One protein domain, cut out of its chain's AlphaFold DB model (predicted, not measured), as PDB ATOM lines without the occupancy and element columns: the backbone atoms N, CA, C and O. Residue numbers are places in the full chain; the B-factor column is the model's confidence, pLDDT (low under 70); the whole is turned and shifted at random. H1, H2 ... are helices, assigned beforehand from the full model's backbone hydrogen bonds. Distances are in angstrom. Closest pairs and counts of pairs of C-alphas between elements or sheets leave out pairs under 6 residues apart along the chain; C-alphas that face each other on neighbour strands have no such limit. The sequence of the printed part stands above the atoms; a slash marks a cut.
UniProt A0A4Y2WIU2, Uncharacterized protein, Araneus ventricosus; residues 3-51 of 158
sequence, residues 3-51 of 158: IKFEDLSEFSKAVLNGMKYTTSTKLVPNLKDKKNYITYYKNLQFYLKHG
ATOM      1  N   ILE A   3      84.873 -94.795 -11.563       84.31
ATOM      2  CA  ILE A   3      85.322 -93.971 -10.451       84.31
ATOM      3  C   ILE A   3      85.965 -94.932  -9.460       84.31
ATOM      4  O   ILE A   3      85.339 -95.912  -9.047       84.31
ATOM      5  N   LYS A   4      87.231 -94.685  -9.133       85.81
ATOM      6  CA  LYS A   4      87.905 -95.412  -8.060       85.81
ATOM      7  C   LYS A   4      87.717 -94.677  -6.739       85.81
ATOM      8  O   LYS A   4      87.371 -93.497  -6.726       85.81
ATOM      9  N   PHE A   5      87.968 -95.355  -5.625       83.62
ATOM     10  CA  PHE A   5      87.861 -94.736  -4.305       83.62
ATOM     11  C   PHE A   5      88.802 -93.527  -4.158       83.62
ATOM     12  O   PHE A   5      88.447 -92.535  -3.525       83.62
ATOM     13  N   GLU A   6      89.965 -93.563  -4.815       85.19
ATOM     14  CA  GLU A   6      90.934 -92.462  -4.787       85.19
ATOM     15  C   GLU A   6      90.435 -91.210  -5.520       85.19
ATOM     16  O   GLU A   6      90.868 -90.106  -5.203       85.19
ATOM     17  N   ASP A   7      89.501 -91.367  -6.464       83.38
ATOM     18  CA  ASP A   7      88.918 -90.260  -7.230       83.38
ATOM     19  C   ASP A   7      87.833 -89.500  -6.442       83.38
ATOM     20  O   ASP A   7      87.296 -88.502  -6.928       83.38
ATOM     21  N   LEU A   8      87.459 -89.983  -5.253       84.25
ATOM     22  CA  LEU A   8      86.455 -89.348  -4.405       84.25
ATOM     23  C   LEU A   8      87.023 -88.116  -3.699       84.25
ATOM     24  O   LEU A   8      88.168 -88.107  -3.248       84.25
ATOM     25  N   SER A   9      86.180 -87.094  -3.532       86.50
ATOM     26  CA  SER A   9      86.510 -85.961  -2.665       86.50
ATOM     27  C   SER A   9      86.635 -86.411  -1.205       86.50
ATOM     28  O   SER A   9      85.967 -87.361  -0.793       86.50
ATOM     29  N   GLU A  10      87.425 -85.695  -0.404       88.50
ATOM     30  CA  GLU A  10      87.561 -85.973   1.035       88.50
ATOM     31  C   GLU A  10      86.210 -85.957   1.760       88.50
ATOM     32  O   GLU A  10      85.926 -86.828   2.579       88.50
ATOM     33  N   PHE A  11      85.310 -85.050   1.367       88.44
ATOM     34  CA  PHE A  11      83.939 -85.031   1.870       88.44
ATOM     35  C   PHE A  11      83.182 -86.326   1.536       88.44
ATOM     36  O   PHE A  11      82.557 -86.931   2.403       88.44
ATOM     37  N   SER A  12      83.270 -86.800   0.290       85.50
ATOM     38  CA  SER A  12      82.628 -88.053  -0.128       85.50
ATOM     39  C   SER A  12      83.194 -89.272   0.607       85.50
ATOM     40  O   SER A  12      82.439 -90.197   0.905       85.50
ATOM     41  N   LYS A  13      84.497 -89.277   0.917       87.81
ATOM     42  CA  LYS A  13      85.140 -90.330   1.718       87.81
ATOM     43  C   LYS A  13      84.657 -90.310   3.170       87.81
ATOM     44  O   LYS A  13      84.355 -91.371   3.707       87.81
ATOM     45  N   ALA A  14      84.508 -89.129   3.772       87.44
ATOM     46  CA  ALA A  14      83.972 -88.984   5.127       87.44
ATOM     47  C   ALA A  14      82.513 -89.467   5.226       87.44
ATOM     48  O   ALA A  14      82.161 -90.183   6.159       87.44
ATOM     49  N   VAL A  15      81.678 -89.154   4.226       88.00
ATOM     50  CA  VAL A  15      80.277 -89.618   4.159       88.00
ATOM     51  C   VAL A  15      80.174 -91.139   4.022       88.00
ATOM     52  O   VAL A  15      79.224 -91.731   4.531       88.00
ATOM     53  N   LEU A  16      81.140 -91.788   3.365       85.44
ATOM     54  CA  LEU A  16      81.170 -93.247   3.255       85.44
ATOM     55  C   LEU A  16      81.314 -93.928   4.621       85.44
ATOM     56  O   LEU A  16      80.809 -95.029   4.753       85.44
ATOM     57  N   ASN A  17      81.926 -93.292   5.629       80.44
ATOM     58  CA  ASN A  17      81.839 -93.658   7.055       80.44
ATOM     59  C   ASN A  17      81.919 -95.179   7.364       80.44
ATOM     60  O   ASN A  17      81.140 -95.718   8.148       80.44
ATOM     61  N   GLY A  18      82.835 -95.901   6.704       76.31
ATOM     62  CA  GLY A  18      83.027 -97.353   6.867       76.31
ATOM     63  C   GLY A  18      82.150 -98.255   5.982       76.31
ATOM     64  O   GLY A  18      82.311 -99.474   5.995       76.31
ATOM     65  N   MET A  19      81.256 -97.691   5.168       82.25
ATOM     66  CA  MET A  19      80.491 -98.419   4.156       82.25
ATOM     67  C   MET A  19      81.384 -98.858   2.991       82.25
ATOM     68  O   MET A  19      82.264 -98.130   2.526       82.25
ATOM     69  N   LYS A  20      81.116-100.061   2.471       81.25
ATOM     70  CA  LYS A  20      81.852-100.631   1.341       81.25
ATOM     71  C   LYS A  20      81.635 -99.797   0.075       81.25
ATOM     72  O   LYS A  20      80.529 -99.736  -0.463       81.25
ATOM     73  N   TYR A  21      82.713 -99.212  -0.446       83.50
ATOM     74  CA  TYR A  21      82.677 -98.534  -1.736       83.50
ATOM     75  C   TYR A  21      82.458 -99.538  -2.871       83.50
ATOM     76  O   TYR A  21      83.193-100.517  -3.006       83.50
ATOM     77  N   THR A  22      81.458 -99.270  -3.709       84.19
ATOM     78  CA  THR A  22      81.225-100.021  -4.945       84.19
ATOM     79  C   THR A  22      81.641 -99.151  -6.121       84.19
ATOM     80  O   THR A  22      81.149 -98.029  -6.281       84.19
ATOM     81  N   THR A  23      82.556 -99.661  -6.945       84.06
ATOM     82  CA  THR A  23      82.961 -98.989  -8.180       84.06
ATOM     83  C   THR A  23      81.754 -98.850  -9.097       84.06
ATOM     84  O   THR A  23      80.928 -99.750  -9.233       84.06
ATOM     85  N   SER A  24      81.631 -97.686  -9.725       84.00
ATOM     86  CA  SER A  24      80.559 -97.437 -10.682       84.00
ATOM     87  C   SER A  24      81.087 -96.668 -11.875       84.00
ATOM     88  O   SER A  24      81.879 -95.726 -11.747       84.00
ATOM     89  N   THR A  25      80.631 -97.068 -13.058       87.00
ATOM     90  CA  THR A  25      80.928 -96.354 -14.288       87.00
ATOM     91  C   THR A  25      80.005 -95.146 -14.377       87.00
ATOM     92  O   THR A  25      78.801 -95.286 -14.584       87.00
ATOM     93  N   LYS A  26      80.562 -93.942 -14.242       86.12
ATOM     94  CA  LYS A  26      79.801 -92.697 -14.402       86.12
ATOM     95  C   LYS A  26      80.394 -91.819 -15.497       86.12
ATOM     96  O   LYS A  26      81.566 -91.947 -15.880       86.12
ATOM     97  N   LEU A  27      79.554 -90.928 -16.017       87.44
ATOM     98  CA  LEU A  27      79.968 -89.830 -16.879       87.44
ATOM     99  C   LEU A  27      80.255 -88.621 -15.987       87.44
ATOM    100  O   LEU A  27      79.334 -87.954 -15.528       87.44
ATOM    101  N   VAL A  28      81.534 -88.377 -15.707       85.62
ATOM    102  CA  VAL A  28      81.983 -87.272 -14.853       85.62
ATOM    103  C   VAL A  28      83.075 -86.463 -15.548       85.62
ATOM    104  O   VAL A  28      83.928 -87.055 -16.231       85.62
ATOM    105  N   PRO A  29      83.084 -85.128 -15.385       84.06
ATOM    106  CA  PRO A  29      84.205 -84.316 -15.827       84.06
ATOM    107  C   PRO A  29      85.451 -84.751 -15.055       84.06
ATOM    108  O   PRO A  29      85.417 -84.927 -13.841       84.06
ATOM    109  N   ASN A  30      86.547 -84.988 -15.767       85.50
ATOM    110  CA  ASN A  30      87.819 -85.335 -15.150       85.50
ATOM    111  C   ASN A  30      88.974 -84.895 -16.046       85.50
ATOM    112  O   ASN A  30      88.860 -84.944 -17.275       85.50
ATOM    113  N   LEU A  31      90.079 -84.518 -15.407       85.75
ATOM    114  CA  LEU A  31      91.286 -83.986 -16.044       85.75
ATOM    115  C   LEU A  31      92.302 -85.074 -16.424       85.75
ATOM    116  O   LEU A  31      93.426 -84.758 -16.791       85.75
ATOM    117  N   LYS A  32      91.927 -86.355 -16.326       87.44
ATOM    118  CA  LYS A  32      92.810 -87.470 -16.684       87.44
ATOM    119  C   LYS A  32      93.050 -87.508 -18.191       87.44
ATOM    120  O   LYS A  32      92.139 -87.196 -18.970       87.44
ATOM    121  N   ASP A  33      94.225 -87.996 -18.573       91.19
ATOM    122  CA  ASP A  33      94.616 -88.166 -19.970       91.19
ATOM    123  C   ASP A  33      93.607 -89.007 -20.749       91.19
ATOM    124  O   ASP A  33      93.083 -90.024 -20.278       91.19
ATOM    125  N   LYS A  34      93.325 -88.572 -21.978       90.31
ATOM    126  CA  LYS A  34      92.355 -89.219 -22.860       90.31
ATOM    127  C   LYS A  34      93.090 -89.973 -23.961       90.31
ATOM    128  O   LYS A  34      93.629 -89.368 -24.881       90.31
ATOM    129  N   LYS A  35      93.070 -91.305 -23.895       92.25
ATOM    130  CA  LYS A  35      93.630 -92.184 -24.934       92.25
ATOM    131  C   LYS A  35      92.547 -92.589 -25.933       92.25
ATOM    132  O   LYS A  35      91.423 -92.872 -25.527       92.25
ATOM    133  N   ASN A  36      92.883 -92.627 -27.227       91.56
ATOM    134  CA  ASN A  36      91.966 -92.991 -28.322       91.56
ATOM    135  C   ASN A  36      90.632 -92.211 -28.316       91.56
ATOM    136  O   ASN A  36      89.587 -92.738 -28.695       91.56
ATOM    137  N   TYR A  37      90.657 -90.956 -27.861       91.00
ATOM    138  CA  TYR A  37      89.456 -90.137 -27.744       91.00
ATOM    139  C   TYR A  37      89.002 -89.619 -29.108       91.00
ATOM    140  O   TYR A  37      89.766 -88.989 -29.839       91.00
ATOM    141  N   ILE A  38      87.738 -89.872 -29.439       92.06
ATOM    142  CA  ILE A  38      87.116 -89.384 -30.668       92.06
ATOM    143  C   ILE A  38      86.474 -88.036 -30.362       92.06
ATOM    144  O   ILE A  38      85.624 -87.930 -29.479       92.06
ATOM    145  N   THR A  39      86.862 -87.000 -31.101       92.25
ATOM    146  CA  THR A  39      86.299 -85.662 -30.928       92.25
ATOM    147  C   THR A  39      86.122 -84.946 -32.257       92.25
ATOM    148  O   THR A  39      86.813 -85.220 -33.238       92.25
ATOM    149  N   TYR A  40      85.180 -84.010 -32.285       92.62
ATOM    150  CA  TYR A  40      84.963 -83.133 -33.426       92.62
ATOM    151  C   TYR A  40      86.035 -82.036 -33.467       92.62
ATOM    152  O   TYR A  40      86.448 -81.525 -32.426       92.62
ATOM    153  N   TYR A  41      86.469 -81.634 -34.665       92.31
ATOM    154  CA  TYR A  41      87.635 -80.755 -34.811       92.31
ATOM    155  C   TYR A  41      87.486 -79.403 -34.091       92.31
ATOM    156  O   TYR A  41      88.468 -78.911 -33.546       92.31
ATOM    157  N   LYS A  42      86.278 -78.816 -34.030       93.81
ATOM    158  CA  LYS A  42      86.063 -77.548 -33.305       93.81
ATOM    159  C   LYS A  42      86.283 -77.705 -31.804       93.81
ATOM    160  O   LYS A  42      86.837 -76.815 -31.168       93.81
ATOM    161  N   ASN A  43      85.887 -78.850 -31.251       93.88
ATOM    162  CA  ASN A  43      86.117 -79.154 -29.843       93.88
ATOM    163  C   ASN A  43      87.612 -79.352 -29.595       93.88
ATOM    164  O   ASN A  43      88.137 -78.799 -28.638       93.88
ATOM    165  N   LEU A  44      88.319 -80.045 -30.496       94.19
ATOM    166  CA  LEU A  44      89.774 -80.177 -30.411       94.19
ATOM    167  C   LEU A  44      90.477 -78.813 -30.438       94.19
ATOM    168  O   LEU A  44      91.304 -78.550 -29.575       94.19
ATOM    169  N   GLN A  45      90.115 -77.923 -31.368       95.50
ATOM    170  CA  GLN A  45      90.647 -76.554 -31.422       95.50
ATOM    171  C   GLN A  45      90.406 -75.796 -30.112       95.50
ATOM    172  O   GLN A  45      91.310 -75.139 -29.596       95.50
ATOM    173  N   PHE A  46      89.199 -75.916 -29.553       96.06
ATOM    174  CA  PHE A  46      88.869 -75.339 -28.256       96.06
ATOM    175  C   PHE A  46      89.750 -75.915 -27.139       96.06
ATOM    176  O   PHE A  46      90.310 -75.143 -26.362       96.06
ATOM    177  N   TYR A  47      89.935 -77.235 -27.072       93.81
ATOM    178  CA  TYR A  47      90.757 -77.872 -26.041       93.81
ATOM    179  C   TYR A  47      92.228 -77.468 -26.135       93.81
ATOM    180  O   TYR A  47      92.831 -77.146 -25.114       93.81
ATOM    181  N   LEU A  48      92.789 -77.419 -27.346       94.88
ATOM    182  CA  LEU A  48      94.164 -76.969 -27.581       94.88
ATOM    183  C   LEU A  48      94.366 -75.527 -27.095       94.88
ATOM    184  O   LEU A  48      95.353 -75.234 -26.426       94.88
ATOM    185  N   LYS A  49      93.394 -74.637 -27.350       97.00
ATOM    186  CA  LYS A  49      93.425 -73.250 -26.857       97.00
ATOM    187  C   LYS A  49      93.436 -73.163 -25.324       97.00
ATOM    188  O   LYS A  49      93.997 -72.219 -24.781       97.00
ATOM    189  N   HIS A  50      92.838 -74.134 -24.637       94.31
ATOM    190  CA  HIS A  50      92.772 -74.192 -23.172       94.31
ATOM    191  C   HIS A  50      93.886 -75.055 -22.554       94.31
ATOM    192  O   HIS A  50      93.797 -75.429 -21.388       94.31
ATOM    193  N   GLY A  51      94.939 -75.369 -23.317       93.81
ATOM    194  CA  GLY A  51      96.141 -76.021 -22.796       93.81
ATOM    195  C   GLY A  51      96.150 -77.547 -22.876       93.81
ATOM    196  O   GLY A  51      97.080 -78.164 -22.357       93.81
TER     197      GLY A  51
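AT A GLANCE: This is residues 3 to 51 of the 158 residues of an uncharacterized protein of Araneus ventricosus (UniProt A0A4Y2WIU2). With little regular structure, this is a drawn-out rod: two small helices, H2 and H1, stand far from each other, toward its opposite ends, and the winding link of residues 17 to 40 runs between them. The helices have no contact with each other. The printed part has 49 residues, two named helices in the order H1, H2 and no named strand. Its class is all helix, with 16 residues in named elements. It is extended, with a radius of gyration of the C-alphas of 15.6 A and spans of 45 by 19 by 13 A.

IN THESE COORDINATES: H2, residues 41 to 49, runs 12.4 A from C-alpha 41 at (87.635, -80.755, -34.811) to C-alpha 49 at (93.425, -73.250, -26.857). H1, residues 10 to 16, runs 9.9 A from C-alpha 10 at (87.561, -85.973, 1.035).

HOW THE PARTS SIT: H2 and H1 are apart. In both, every O i to N i+4 pair is within hydrogen-bond range. Residues 31 to 51 stand free, as do residues 14 to 20.

THE WHOLE: The C-alphas farthest apart, those of Gly 18 and Tyr 41, are 45.1 A apart. The link from H1 to H2 is long, 24 residues. The printed part has no cut, and no printed residue is under 70 in pLDDT.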